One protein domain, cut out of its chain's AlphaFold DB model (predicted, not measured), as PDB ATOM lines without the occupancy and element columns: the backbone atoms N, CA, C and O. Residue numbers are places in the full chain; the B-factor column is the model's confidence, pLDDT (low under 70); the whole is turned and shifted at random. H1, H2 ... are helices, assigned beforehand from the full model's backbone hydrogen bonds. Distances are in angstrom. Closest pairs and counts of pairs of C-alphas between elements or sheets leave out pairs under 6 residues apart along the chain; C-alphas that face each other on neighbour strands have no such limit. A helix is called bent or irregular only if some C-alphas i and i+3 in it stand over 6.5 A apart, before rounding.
ATOM      1  N   HIS A 438      41.455 -40.530 -57.671       86.25
ATOM      2  CA  HIS A 438      42.576 -39.723 -58.135       86.25
ATOM      3  C   HIS A 438      42.580 -38.315 -57.522       86.25
ATOM      4  O   HIS A 438      43.617 -37.869 -57.040       86.25
ATOM      5  N   LYS A 439      41.423 -37.632 -57.464       88.44
ATOM      6  CA  LYS A 439      41.344 -36.303 -56.833       88.44
ATOM      7  C   LYS A 439      41.684 -36.351 -55.340       88.44
ATOM      8  O   LYS A 439      42.360 -35.449 -54.851       88.44
ATOM      9  N   GLN A 440      41.240 -37.387 -54.624       89.12
ATOM     10  CA  GLN A 440      41.559 -37.552 -53.200       89.12
ATOM     11  C   GLN A 440      43.053 -37.826 -52.976       89.12
ATOM     12  O   GLN A 440      43.666 -37.215 -52.101       89.12
ATOM     13  N   GLU A 441      43.660 -38.689 -53.793       90.62
ATOM     14  CA  GLU A 441      45.096 -38.988 -53.723       90.62
ATOM     15  C   GLU A 441      45.961 -37.758 -54.079       90.62
ATOM     16  O   GLU A 441      46.957 -37.509 -53.400       90.62
ATOM     17  N   LEU A 442      45.555 -36.937 -55.058       91.00
ATOM     18  CA  LEU A 442      46.214 -35.660 -55.384       91.00
ATOM     19  C   LEU A 442      46.129 -34.643 -54.239       91.00
ATOM     20  O   LEU A 442      47.132 -34.027 -53.877       91.00
ATOM     21  N   LEU A 443      44.945 -34.464 -53.645       91.06
ATOM     22  CA  LEU A 443      44.770 -33.562 -52.506       91.06
ATOM     23  C   LEU A 443      45.630 -33.996 -51.314       91.06
ATOM     24  O   LEU A 443      46.216 -33.158 -50.628       91.06
ATOM     25  N   LEU A 444      45.732 -35.303 -51.078       91.12
ATOM     26  CA  LEU A 444      46.605 -35.833 -50.045       91.12
ATOM     27  C   LEU A 444      48.084 -35.591 -50.355       91.12
ATOM     28  O   LEU A 444      48.824 -35.196 -49.458       91.12
ATOM     29  N   ALA A 445      48.513 -35.772 -51.606       91.94
ATOM     30  CA  ALA A 445      49.880 -35.473 -52.025       91.94
ATOM     31  C   ALA A 445      50.229 -33.989 -51.799       91.94
ATOM     32  O   ALA A 445      51.295 -33.677 -51.263       91.94
ATOM     33  N   LEU A 446      49.302 -33.079 -52.123       91.69
ATOM     34  CA  LEU A 446      49.428 -31.643 -51.855       91.69
ATOM     35  C   LEU A 446      49.512 -31.346 -50.354       91.69
ATOM     36  O   LEU A 446      50.414 -30.631 -49.918       91.69
ATOM     37  N   SER A 447      48.629 -31.938 -49.548       92.00
ATOM     38  CA  SER A 447      48.656 -31.774 -48.091       92.00
ATOM     39  C   SER A 447      49.961 -32.299 -47.484       92.00
ATOM     40  O   SER A 447      50.571 -31.635 -46.648       92.00
ATOM     41  N   ALA A 448      50.469 -33.439 -47.959       92.69
ATOM     42  CA  ALA A 448      51.764 -33.980 -47.554       92.69
ATOM     43  C   ALA A 448      52.931 -33.062 -47.945       92.69
ATOM     44  O   ALA A 448      53.871 -32.895 -47.165       92.69
ATOM     45  N   ALA A 449      52.874 -32.430 -49.119       92.50
ATOM     46  CA  ALA A 449      53.860 -31.435 -49.524       92.50
ATOM     47  C   ALA A 449      53.838 -30.210 -48.593       92.50
ATOM     48  O   ALA A 449      54.896 -29.787 -48.122       92.50
ATOM     49  N   THR A 450      52.654 -29.691 -48.260       92.81
ATOM     50  CA  THR A 450      52.483 -28.617 -47.270       92.81
ATOM     51  C   THR A 450      53.020 -29.030 -45.898       92.81
ATOM     52  O   THR A 450      53.820 -28.301 -45.312       92.81
ATOM     53  N   ALA A 451      52.671 -30.226 -45.418       94.44
ATOM     54  CA  ALA A 451      53.133 -30.767 -44.142       94.44
ATOM     55  C   ALA A 451      54.663 -30.808 -44.053       94.44
ATOM     56  O   ALA A 451      55.235 -30.323 -43.081       94.44
ATOM     57  N   ARG A 452      55.348 -31.316 -45.086       95.12
ATOM     58  CA  ARG A 452      56.823 -31.368 -45.119       95.12
ATOM     59  C   ARG A 452      57.461 -29.983 -45.020       95.12
ATOM     60  O   ARG A 452      58.501 -29.851 -44.386       95.12
ATOM     61  N   LYS A 453      56.851 -28.959 -45.621       95.12
ATOM     62  CA  LYS A 453      57.357 -27.578 -45.573       95.12
ATOM     63  C   LYS A 453      57.067 -26.875 -44.249       95.12
ATOM     64  O   LYS A 453      57.853 -26.027 -43.833       95.12
ATOM     65  N   VAL A 454      55.944 -27.188 -43.607       94.31
ATOM     66  CA  VAL A 454      55.596 -26.686 -42.266       94.31
ATOM     67  C   VAL A 454      56.494 -27.320 -41.201       94.31
ATOM     68  O   VAL A 454      56.959 -26.633 -40.300       94.31
ATOM     69  N   LEU A 455      56.797 -28.610 -41.345       95.75
ATOM     70  CA  LEU A 455      57.632 -29.387 -40.423       95.75
ATOM     71  C   LEU A 455      59.134 -29.325 -40.754       95.75
ATOM     72  O   LEU A 455      59.931 -30.031 -40.135       95.75
ATOM     73  N   ALA A 456      59.526 -28.536 -41.757       95.75
ATOM     74  CA  ALA A 456      60.908 -28.462 -42.211       95.75
ATOM     75  C   ALA A 456      61.835 -27.915 -41.107       95.75
ATOM     76  O   ALA A 456      61.443 -27.008 -40.363       95.75
ATOM     77  N   PRO A 457      63.090 -28.396 -41.020       91.69
ATOM     78  CA  PRO A 457      64.078 -27.815 -40.117       91.69
ATOM     79  C   PRO A 457      64.227 -26.303 -40.351       91.69
ATOM     80  O   PRO A 457      64.380 -25.863 -41.488       91.69
ATOM     81  N   GLY A 458      64.195 -25.512 -39.275       88.75
ATOM     82  CA  GLY A 458      64.328 -24.048 -39.328       88.75
ATOM     83  C   GLY A 458      63.010 -23.263 -39.325       88.75
ATOM     84  O   GLY A 458      63.054 -22.043 -39.199       88.75
ATOM     85  N   ARG A 459      61.855 -23.933 -39.406       92.31
ATOM     86  CA  ARG A 459      60.529 -23.328 -39.184       92.31
ATOM     87  C   ARG A 459      60.274 -23.037 -37.699       92.31
ATOM     88  O   ARG A 459      60.759 -23.784 -36.844       92.31
ATOM     89  N   ALA A 460      59.495 -21.999 -37.373       89.81
ATOM     90  CA  ALA A 460      59.123 -21.723 -35.982       89.81
ATOM     91  C   ALA A 460      58.307 -22.874 -35.352       89.81
ATOM     92  O   ALA A 460      57.405 -23.420 -35.999       89.81
ATOM     93  N   PRO A 461      58.577 -23.232 -34.078       92.00
ATOM     94  CA  PRO A 461      57.791 -24.224 -33.354       92.00
ATOM     95  C   PRO A 461      56.433 -23.647 -32.925       92.00
ATOM     96  O   PRO A 461      56.346 -22.454 -32.616       92.00
ATOM     97  N   PRO A 462      55.379 -24.477 -32.834       92.69
ATOM     98  CA  PRO A 462      54.053 -24.009 -32.451       92.69
ATOM     99  C   PRO A 462      54.015 -23.545 -30.984       92.69
ATOM    100  O   PRO A 462      54.384 -24.298 -30.082       92.69
ATOM    101  N   ARG A 463      53.535 -22.319 -30.739       92.12
ATOM    102  CA  ARG A 463      53.346 -21.732 -29.394       92.12
ATOM    103  C   ARG A 463      51.884 -21.547 -28.995       92.12
ATOM    104  O   ARG A 463      51.608 -21.239 -27.840       92.12
ATOM    105  N   THR A 464      50.951 -21.740 -29.926       86.25
ATOM    106  CA  THR A 464      49.507 -21.676 -29.670       86.25
ATOM    107  C   THR A 464      48.891 -23.080 -29.703       86.25
ATOM    108  O   THR A 464      49.403 -23.947 -30.419       86.25
ATOM    109  N   PRO A 465      47.785 -23.336 -28.975       83.69
ATOM    110  CA  PRO A 465      47.094 -24.626 -29.031       83.69
ATOM    111  C   PRO A 465      46.663 -25.024 -30.451       83.69
ATOM    112  O   PRO A 465      46.894 -26.158 -30.867       83.69
ATOM    113  N   GLN A 466      46.117 -24.080 -31.228       80.00
ATOM    114  CA  GLN A 466      45.710 -24.319 -32.619       80.00
ATOM    115  C   GLN A 466      46.907 -24.689 -33.514       80.00
ATOM    116  O   GLN A 466      46.833 -25.654 -34.278       80.00
ATOM    117  N   ALA A 467      48.038 -23.980 -33.404       87.81
ATOM    118  CA  ALA A 467      49.239 -24.314 -34.171       87.81
ATOM    119  C   ALA A 467      49.833 -25.665 -33.748       87.81
ATOM    120  O   ALA A 467      50.290 -26.427 -34.599       87.81
ATOM    121  N   ALA A 468      49.798 -25.990 -32.452       88.44
ATOM    122  CA  ALA A 468      50.268 -27.273 -31.938       88.44
ATOM    123  C   ALA A 468      49.424 -28.437 -32.476       88.44
ATOM    124  O   ALA A 468      49.985 -29.451 -32.895       88.44
ATOM    125  N   PHE A 469      48.101 -28.262 -32.541       84.69
ATOM    126  CA  PHE A 469      47.193 -29.215 -33.172       84.69
ATOM    127  C   PHE A 469      47.533 -29.416 -34.655       84.69
ATOM    128  O   PHE A 469      47.828 -30.537 -35.063       84.69
ATOM    129  N   MET A 470      47.588 -28.337 -35.451       87.12
ATOM    130  CA  MET A 470      47.907 -28.423 -36.886       87.12
ATOM    131  C   MET A 470      49.254 -29.109 -37.141       87.12
ATOM    132  O   MET A 470      49.353 -30.001 -37.984       87.12
ATOM    133  N   HIS A 471      50.285 -28.727 -36.385       90.94
ATOM    134  CA  HIS A 471      51.613 -29.330 -36.464       90.94
ATOM    135  C   HIS A 471      51.579 -30.829 -36.130       90.94
ATOM    136  O   HIS A 471      52.194 -31.643 -36.823       90.94
ATOM    137  N   GLY A 472      50.848 -31.208 -35.077       89.44
ATOM    138  CA  GLY A 472      50.655 -32.599 -34.674       89.44
ATOM    139  C   GLY A 472      49.958 -33.436 -35.747       89.44
ATOM    140  O   GLY A 472      50.430 -34.531 -36.065       89.44
ATOM    141  N   GLU A 473      48.895 -32.903 -36.351       86.81
ATOM    142  CA  GLU A 473      48.123 -33.566 -37.406       86.81
ATOM    143  C   GLU A 473      48.927 -33.730 -38.699       86.81
ATOM    144  O   GLU A 473      48.924 -34.812 -39.288       86.81
ATOM    145  N   PHE A 474      49.697 -32.716 -39.107       92.06
ATOM    146  CA  PHE A 474      50.625 -32.847 -40.233       92.06
ATOM    147  C   PHE A 474      51.687 -33.917 -39.974       92.06
ATOM    148  O   PHE A 474      51.958 -34.747 -40.845       92.06
ATOM    149  N   ALA A 475      52.256 -33.948 -38.767       92.00
ATOM    150  CA  ALA A 475      53.241 -34.960 -38.408       92.00
ATOM    151  C   ALA A 475      52.617 -36.364 -38.371       92.00
ATOM    152  O   ALA A 475      53.253 -37.334 -38.784       92.00
ATOM    153  N   ARG A 476      51.370 -36.490 -37.897       88.06
ATOM    154  CA  ARG A 476      50.620 -37.751 -37.908       88.06
ATOM    155  C   ARG A 476      50.370 -38.236 -39.329       88.06
ATOM    156  O   ARG A 476      50.695 -39.379 -39.622       88.06
ATOM    157  N   MET A 477      49.883 -37.362 -40.204       89.31
ATOM    158  CA  MET A 477      49.614 -37.689 -41.602       89.31
ATOM    159  C   MET A 477      50.870 -38.200 -42.320       89.31
ATOM    160  O   MET A 477      50.802 -39.213 -43.008       89.31
ATOM    161  N   LEU A 478      52.032 -37.557 -42.134       92.06
ATOM    162  CA  LEU A 478      53.279 -38.041 -42.739       92.06
ATOM    163  C   LEU A 478      53.677 -39.434 -42.223       92.06
ATOM    164  O   LEU A 478      54.053 -40.282 -43.027       92.06
ATOM    165  N   ARG A 479      53.522 -39.706 -40.918       90.00
ATOM    166  CA  ARG A 479      53.766 -41.047 -40.345       90.00
ATOM    167  C   ARG A 479      52.791 -42.105 -40.860       90.00
ATOM    168  O   ARG A 479      53.162 -43.264 -41.014       90.00
ATOM    169  N   GLU A 480      51.533 -41.741 -41.086       86.38
ATOM    170  CA  GLU A 480      50.533 -42.648 -41.661       86.38
ATOM    171  C   GLU A 480      50.857 -42.956 -43.128       86.38
ATOM    172  O   GLU A 480      50.780 -44.112 -43.543       86.38
ATOM    173  N   LEU A 481      51.325 -41.956 -43.881       88.31
ATOM    174  CA  LEU A 481      51.777 -42.117 -45.263       88.31
ATOM    175  C   LEU A 481      53.011 -43.016 -45.405       88.31
ATOM    176  O   LEU A 481      53.109 -43.729 -46.397       88.31
ATOM    177  N   GLU A 482      53.916 -43.054 -44.423       88.69
ATOM    178  CA  GLU A 482      55.037 -44.016 -44.414       88.69
ATOM    179  C   GLU A 482      54.562 -45.478 -44.406       88.69
ATOM    180  O   GLU A 482      55.256 -46.368 -44.893       88.69
ATOM    181  N   ARG A 483      53.373 -45.733 -43.850       85.62
ATOM    182  CA  ARG A 483      52.756 -47.065 -43.763       85.62
ATOM    183  C   ARG A 483      51.743 -47.313 -44.876       85.62
ATOM    184  O   ARG A 483      51.169 -48.401 -44.946       85.62
ATOM    185  N   TYR A 484      51.484 -46.312 -45.714       85.56
ATOM    186  CA  TYR A 484      50.509 -46.398 -46.784       85.56
ATOM    187  C   TYR A 484      51.109 -47.179 -47.967       85.56
ATOM    188  O   TYR A 484      52.149 -46.794 -48.498       85.56
ATOM    189  N   PRO A 485      50.489 -48.291 -48.397       83.25
ATOM    190  CA  PRO A 485      51.125 -49.244 -49.311       83.25
ATOM    191  C   PRO A 485      51.127 -48.803 -50.782       83.25
ATOM    192  O   PRO A 485      51.620 -49.538 -51.638       83.25
ATOM    193  N   HIS A 486      50.545 -47.646 -51.110       85.50
ATOM    194  CA  HIS A 486      50.397 -47.180 -52.486       85.50
ATOM    195  C   HIS A 486      51.116 -45.850 -52.702       85.50
ATOM    196  O   HIS A 486      51.036 -44.944 -51.878       85.50
ATOM    197  N   ALA A 487      51.792 -45.716 -53.843       87.44
ATOM    198  CA  ALA A 487      52.375 -44.441 -54.237       87.44
ATOM    199  C   ALA A 487      51.265 -43.417 -54.514       87.44
ATOM    200  O   ALA A 487      50.272 -43.734 -55.173       87.44
ATOM    201  N   LEU A 488      51.450 -42.197 -54.012       90.12
ATOM    202  CA  LEU A 488      50.597 -41.067 -54.361       90.12
ATOM    203  C   LEU A 488      51.028 -40.483 -55.714       90.12
ATOM    204  O   LEU A 488      52.215 -40.546 -56.045       90.12
ATOM    205  N   PRO A 489      50.094 -39.914 -56.495       90.31
ATOM    206  CA  PRO A 489      50.437 -39.178 -57.703       90.31
ATOM    207  C   PRO A 489      51.282 -37.945 -57.366       90.31
ATOM    208  O   PRO A 489      51.173 -37.378 -56.276       90.31
ATOM    209  N   GLU A 490      52.098 -37.510 -58.326       87.44
ATOM    210  CA  GLU A 490      52.805 -36.237 -58.205       87.44
ATOM    211  C   GLU A 490      51.794 -35.080 -58.156       87.44
ATOM    212  O   GLU A 490      50.859 -35.057 -58.963       87.44
ATOM    213  N   PRO A 491      51.953 -34.121 -57.228       81.94
ATOM    214  CA  PRO A 491      51.109 -32.937 -57.199       81.94
ATOM    215  C   PRO A 491      51.205 -32.154 -58.512       81.94
ATOM    216  O   PRO A 491      52.297 -31.781 -58.940       81.94
ATOM    217  N   ASP A 492      50.061 -31.837 -59.116       77.00
ATOM    218  CA  ASP A 492      49.982 -30.966 -60.289       77.00
ATOM    219  C   ASP A 492      49.003 -29.796 -60.076       77.00
ATOM    220  O   ASP A 492      48.267 -29.720 -59.088       77.00
ATOM    221  N   ALA A 493      49.020 -28.835 -61.003       77.44
ATOM    222  CA  ALA A 493      48.259 -27.593 -60.888       77.44
ATOM    223  C   ALA A 493      46.741 -27.749 -61.120       77.44
ATOM    224  O   ALA A 493      46.012 -26.765 -60.988       77.44
ATOM    225  N   SER A 494      46.235 -28.947 -61.442       81.56
ATOM    226  CA  SER A 494      44.813 -29.167 -61.753       81.56
ATOM    227  C   SER A 494      43.872 -28.833 -60.591       81.56
ATOM    228  O   SER A 494      42.709 -28.500 -60.820       81.56
ATOM    229  N   LEU A 495      44.373 -28.875 -59.350       85.50
ATOM    230  CA  LEU A 495      43.616 -28.548 -58.140       85.50
ATOM    231  C   LEU A 495      43.940 -27.158 -57.565       85.50
ATOM    232  O   LEU A 495      43.458 -26.835 -56.482       85.50
ATOM    233  N   ALA A 496      44.723 -26.319 -58.254       83.56
ATOM    234  CA  ALA A 496      45.177 -25.025 -57.722       83.56
ATOM    235  C   ALA A 496      44.021 -24.094 -57.306       83.56
ATOM    236  O   ALA A 496      44.121 -23.360 -56.322       83.56
ATOM    237  N   GLU A 497      42.897 -24.163 -58.024       85.75
ATOM    238  CA  GLU A 497      41.722 -23.338 -57.741       85.75
ATOM    239  C   GLU A 497      40.815 -23.892 -56.631       85.75
ATOM    240  O   GLU A 497      39.935 -23.171 -56.155       85.75
ATOM    241  N   VAL A 498      41.048 -25.131 -56.181       89.12
ATOM    242  CA  VAL A 498      40.245 -25.773 -55.136       89.12
ATOM    243  C   VAL A 498      40.431 -25.018 -53.813       89.12
ATOM    244  O   VAL A 498      41.571 -24.838 -53.372       89.12
ATOM    245  N   PRO A 499      39.346 -24.617 -53.119       88.06
ATOM    246  CA  PRO A 499      39.436 -23.829 -51.888       88.06
ATOM    247  C   PRO A 499      40.340 -24.449 -50.813       88.06
ATOM    248  O   PRO A 499      41.118 -23.746 -50.172       88.06
ATOM    249  N   ALA A 500      40.292 -25.776 -50.657       87.62
ATOM    250  CA  ALA A 500      41.138 -26.503 -49.714       87.62
ATOM    251  C   ALA A 500      42.638 -26.410 -50.045       87.62
ATOM    252  O   ALA A 500      43.465 -26.333 -49.140       87.62
ATOM    253  N   VAL A 501      42.999 -26.360 -51.330       89.38
ATOM    254  CA  VAL A 501      44.394 -26.221 -51.772       89.38
ATOM    255  C   VAL A 501      44.894 -24.798 -51.531       89.38
ATOM    256  O   VAL A 501      45.972 -24.618 -50.964       89.38
ATOM    257  N   LYS A 502      44.085 -23.783 -51.865       89.56
ATOM    258  CA  LYS A 502      44.377 -22.374 -51.530       89.56
ATOM    259  C   LYS A 502      44.596 -22.191 -50.034       89.56
ATOM    260  O   LYS A 502      45.492 -21.463 -49.614       89.56
ATOM    261  N   PHE A 503      43.787 -22.882 -49.241       87.62
ATOM    262  CA  PHE A 503      43.884 -22.866 -47.796       87.62
ATOM    263  C   PHE A 503      45.191 -23.495 -47.279       87.62
ATOM    264  O   PHE A 503      45.918 -22.849 -46.524       87.62
ATOM    265  N   LEU A 504      45.540 -24.703 -47.734       89.81
ATOM    266  CA  LEU A 504      46.812 -25.355 -47.386       89.81
ATOM    267  C   LEU A 504      48.021 -24.482 -47.756       89.81
ATOM    268  O   LEU A 504      48.965 -24.355 -46.976       89.81
ATOM    269  N   HIS A 505      47.968 -23.823 -48.916       90.44
ATOM    270  CA  HIS A 505      49.008 -22.891 -49.339       90.44
ATOM    271  C   HIS A 505      49.102 -21.659 -48.427       90.44
ATOM    272  O   HIS A 505      50.200 -21.224 -48.084       90.44
ATOM    273  N   ALA A 506      47.968 -21.112 -47.985       91.00
ATOM    274  CA  ALA A 506      47.954 -19.976 -47.070       91.00
ATOM    275  C   ALA A 506      48.515 -20.336 -45.682       91.00
ATOM    276  O   ALA A 506      49.273 -19.538 -45.127       91.00
ATOM    277  N   ILE A 507      48.220 -21.538 -45.154       89.50
ATOM    278  CA  ILE A 507      48.875 -22.052 -43.935       89.50
ATOM    279  C   ILE A 507      50.390 -22.094 -44.136       89.50
ATOM    280  O   ILE A 507      51.135 -21.598 -43.295       89.50
ATOM    281  N   GLU A 508      50.851 -22.693 -45.238       92.06
ATOM    282  CA  GLU A 508      52.280 -22.826 -45.535       92.06
ATOM    283  C   GLU A 508      52.991 -21.463 -45.508       92.06
ATOM    284  O   GLU A 508      54.055 -21.325 -44.896       92.06
ATOM    285  N   GLN A 509      52.402 -20.459 -46.162       92.75
ATOM    286  CA  GLN A 509      52.971 -19.115 -46.264       92.75
ATOM    287  C   GLN A 509      52.973 -18.365 -44.929       92.75
ATOM    288  O   GLN A 509      53.926 -17.649 -44.634       92.75
ATOM    289  N   GLN A 510      51.923 -18.526 -44.121       92.44
ATOM    290  CA  GLN A 510      51.726 -17.770 -42.880       92.44
ATOM    291  C   GLN A 510      52.165 -18.538 -41.625       92.44
ATOM    292  O   GLN A 510      51.927 -18.076 -40.509       92.44
ATOM    293  N   TRP A 511      52.830 -19.688 -41.793       93.50
ATOM    294  CA  TRP A 511      53.200 -20.577 -40.690       93.50
ATOM    295  C   TRP A 511      53.943 -19.869 -39.554       93.50
ATOM    296  O   TRP A 511      53.607 -20.095 -38.400       93.50
ATOM    297  N   GLU A 512      54.906 -18.992 -39.855       94.44
ATOM    298  CA  GLU A 512      55.701 -18.321 -38.814       94.44
ATOM    299  C   GLU A 512      54.822 -17.491 -37.866       94.44
ATOM    300  O   GLU A 512      54.964 -17.591 -36.649       94.44
ATOM    301  N   GLY A 513      53.863 -16.737 -38.420       93.06
ATOM    302  CA  GLY A 513      52.915 -15.939 -37.641       93.06
ATOM    303  C   GLY A 513      51.905 -16.801 -36.881       93.06
ATOM    304  O   GLY A 513      51.599 -16.520 -35.724       93.06
ATOM    305  N   LEU A 514      51.431 -17.891 -37.494       90.31
ATOM    306  CA  LEU A 514      50.543 -18.861 -36.837       90.31
ATOM    307  C   LEU A 514      51.236 -19.560 -35.658       90.31
ATOM    308  O   LEU A 514      50.643 -19.749 -34.594       90.31
ATOM    309  N   ALA A 515      52.500 -19.941 -35.842       92.50
ATOM    310  CA  ALA A 515      53.308 -20.625 -34.847       92.50
ATOM    311  C   ALA A 515      53.665 -19.704 -33.676       92.50
ATOM    312  O   ALA A 515      53.615 -20.144 -32.527       92.50
ATOM    313  N   SER A 516      53.989 -18.434 -33.942       91.81
ATOM    314  CA  SER A 516      54.318 -17.439 -32.913       91.81
ATOM    315  C   SER A 516      53.090 -16.872 -32.190       91.81
ATOM    316  O   SER A 516      53.230 -16.405 -31.059       91.81
ATOM    317  N   GLY A 517      51.907 -16.948 -32.809       88.19
ATOM    318  CA  GLY A 517      50.674 -16.307 -32.341       88.19
ATOM    319  C   GLY A 517      50.503 -14.860 -32.822       88.19
ATOM    320  O   GLY A 517      49.593 -14.178 -32.362       88.19
ATOM    321  N   GLU A 518      51.359 -14.386 -33.735       91.06
ATOM    322  CA  GLU A 518      51.245 -13.069 -34.384       91.06
ATOM    323  C   GLU A 518      50.125 -13.012 -35.432       91.06
ATOM    324  O   GLU A 518      49.631 -11.930 -35.745       91.06
ATOM    325  N   ALA A 519      49.719 -14.166 -35.964       86.38
ATOM    326  CA  ALA A 519      48.558 -14.320 -36.830       86.38
ATOM    327  C   ALA A 519      47.660 -15.433 -36.286       86.38
ATOM    328  O   ALA A 519      48.145 -16.486 -35.866       86.38
ATOM    329  N   SER A 520      46.349 -15.221 -36.319       81.56
ATOM    330  CA  SER A 520      45.370 -16.266 -36.052       81.56
ATOM    331  C   SER A 520      44.915 -16.936 -37.348       81.56
ATOM    332  O   SER A 520      45.085 -16.422 -38.457       81.56
ATOM    333  N   VAL A 521      44.275 -18.094 -37.226       74.56
ATOM    334  CA  VAL A 521      43.610 -18.740 -38.362       74.56
ATOM    335  C   VAL A 521      42.564 -17.819 -39.003       74.56
ATOM    336  O   VAL A 521      42.407 -17.787 -40.226       74.56
ATOM    337  N   GLU A 522      41.831 -17.057 -38.195       76.69
ATOM    338  CA  GLU A 522      40.847 -16.099 -38.683       76.69
ATOM    339  C   GLU A 522      41.502 -14.994 -39.517       76.69
ATOM    340  O   GLU A 522      40.856 -14.483 -40.435       76.69
ATOM    341  N   ASP A 523      42.757 -14.633 -39.233       82.62
ATOM    342  CA  ASP A 523      43.536 -13.700 -40.053       82.62
ATOM    343  C   ASP A 523      43.884 -14.321 -41.415       82.62
ATOM    344  O   ASP A 523      43.655 -13.686 -42.450       82.62
ATOM    345  N   VAL A 524      44.310 -15.593 -41.439       82.44
ATOM    346  CA  VAL A 524      44.550 -16.355 -42.683       82.44
ATOM    347  C   VAL A 524      43.282 -16.399 -43.540       82.44
ATOM    348  O   VAL A 524      43.312 -16.074 -44.731       82.44
ATOM    349  N   MET A 525      42.138 -16.727 -42.932       77.38
ATOM    350  CA  MET A 525      40.851 -16.783 -43.633       77.38
ATOM    351  C   MET A 525      40.352 -15.406 -44.074       77.38
ATOM    352  O   MET A 525      39.740 -15.291 -45.137       77.38
ATOM    353  N   ARG A 526      40.629 -14.340 -43.311       81.44
ATOM    354  CA  ARG A 526      40.352 -12.958 -43.737       81.44
ATOM    355  C   ARG A 526      41.205 -12.548 -44.939       81.44
ATOM    356  O   ARG A 526      40.714 -11.790 -45.778       81.44
ATOM    357  N   GLY A 527      42.427 -13.071 -45.053       84.19
ATOM    358  CA  GLY A 527      43.272 -12.947 -46.244       84.19
ATOM    359  C   GLY A 527      42.691 -13.672 -47.463       84.19
ATOM    360  O   GLY A 527      42.730 -13.150 -48.577       84.19
ATOM    361  N   LEU A 528      42.049 -14.823 -47.249       85.31
ATOM    362  CA  LEU A 528      41.335 -15.598 -48.268       85.31
ATOM    363  C   LEU A 528      39.877 -15.132 -48.442       85.31
ATOM    364  O   LEU A 528      38.925 -15.908 -48.298       85.31
ATOM    365  N   LYS A 529      39.681 -13.843 -48.755       83.38
ATOM    366  CA  LYS A 529      38.341 -13.241 -48.890       83.38
ATOM    367  C   LYS A 529      37.431 -14.072 -49.803       83.38
ATOM    368  O   LYS A 529      37.768 -14.376 -50.944       83.38
ATOM    369  N   GLY A 530      36.252 -14.418 -49.286       83.12
ATOM    370  CA  GLY A 530      35.235 -15.177 -50.015       83.12
ATOM    371  C   GLY A 530      35.466 -16.690 -50.088       83.12
ATOM    372  O   GLY A 530      34.567 -17.383 -50.546       83.12
TER     373      GLY A 530
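Overview. This is residues 438 to 530 of the 720 residues of a protein of Stigmatella erecta (UniProt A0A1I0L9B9). Two helices, H1 and H3, lie side by side and run the same way; H2 crosses their later ends at a slant, and short H4 packs on H3. The 93 printed residues hold four named helices, H1 to H4 in order, and no named strand: all helix, compact, radius of gyration of the C-alphas 13.6 A, spans 38 by 30 by 19 A.

Along the chain. Find C-alpha 438 at (42.576, -39.723, -58.135); from there H1 runs 24.3 A to 454. H2, residues 465 to 482, covers 26.0 A. H3, residues 499 to 516, covers 24.9 A; it is irregular, C-alphas 509 and 512 being 8.0 A apart, with a kink of 65 degrees near 510. H4, residues 521 to 527, ends at C-alpha 527 (43.272, -12.947, -46.244).

Arrangement. Look at Ala 451 and Phe 474, closest C-alphas of H1 and H2, 5.1 A: these touch at a steep tilt of 58 degrees. H1 touches H3 at a shallow 14 degrees, C-alphas 454 and 508 closest, 6.0 A. H3 only just touches H2, with 3 pairs of C-alphas within 8 A, Ala 467 and Ala 515 closest, 5.5 A. H4 touches H3, C-alphas 506 and 524 closest, 6.6 A. Every O i to N i+4 pair is within hydrogen-bond range in H1, H2 and H4; in H3, 12 of 14.

Size, cuts and confidence. The farthest C-alphas, Pro 485 and Glu 518, are 39.1 A apart. The link from H2 to H3, residues 483 to 498, is long. The printed part has no cut, and no printed residue is under 70 in pLDDT.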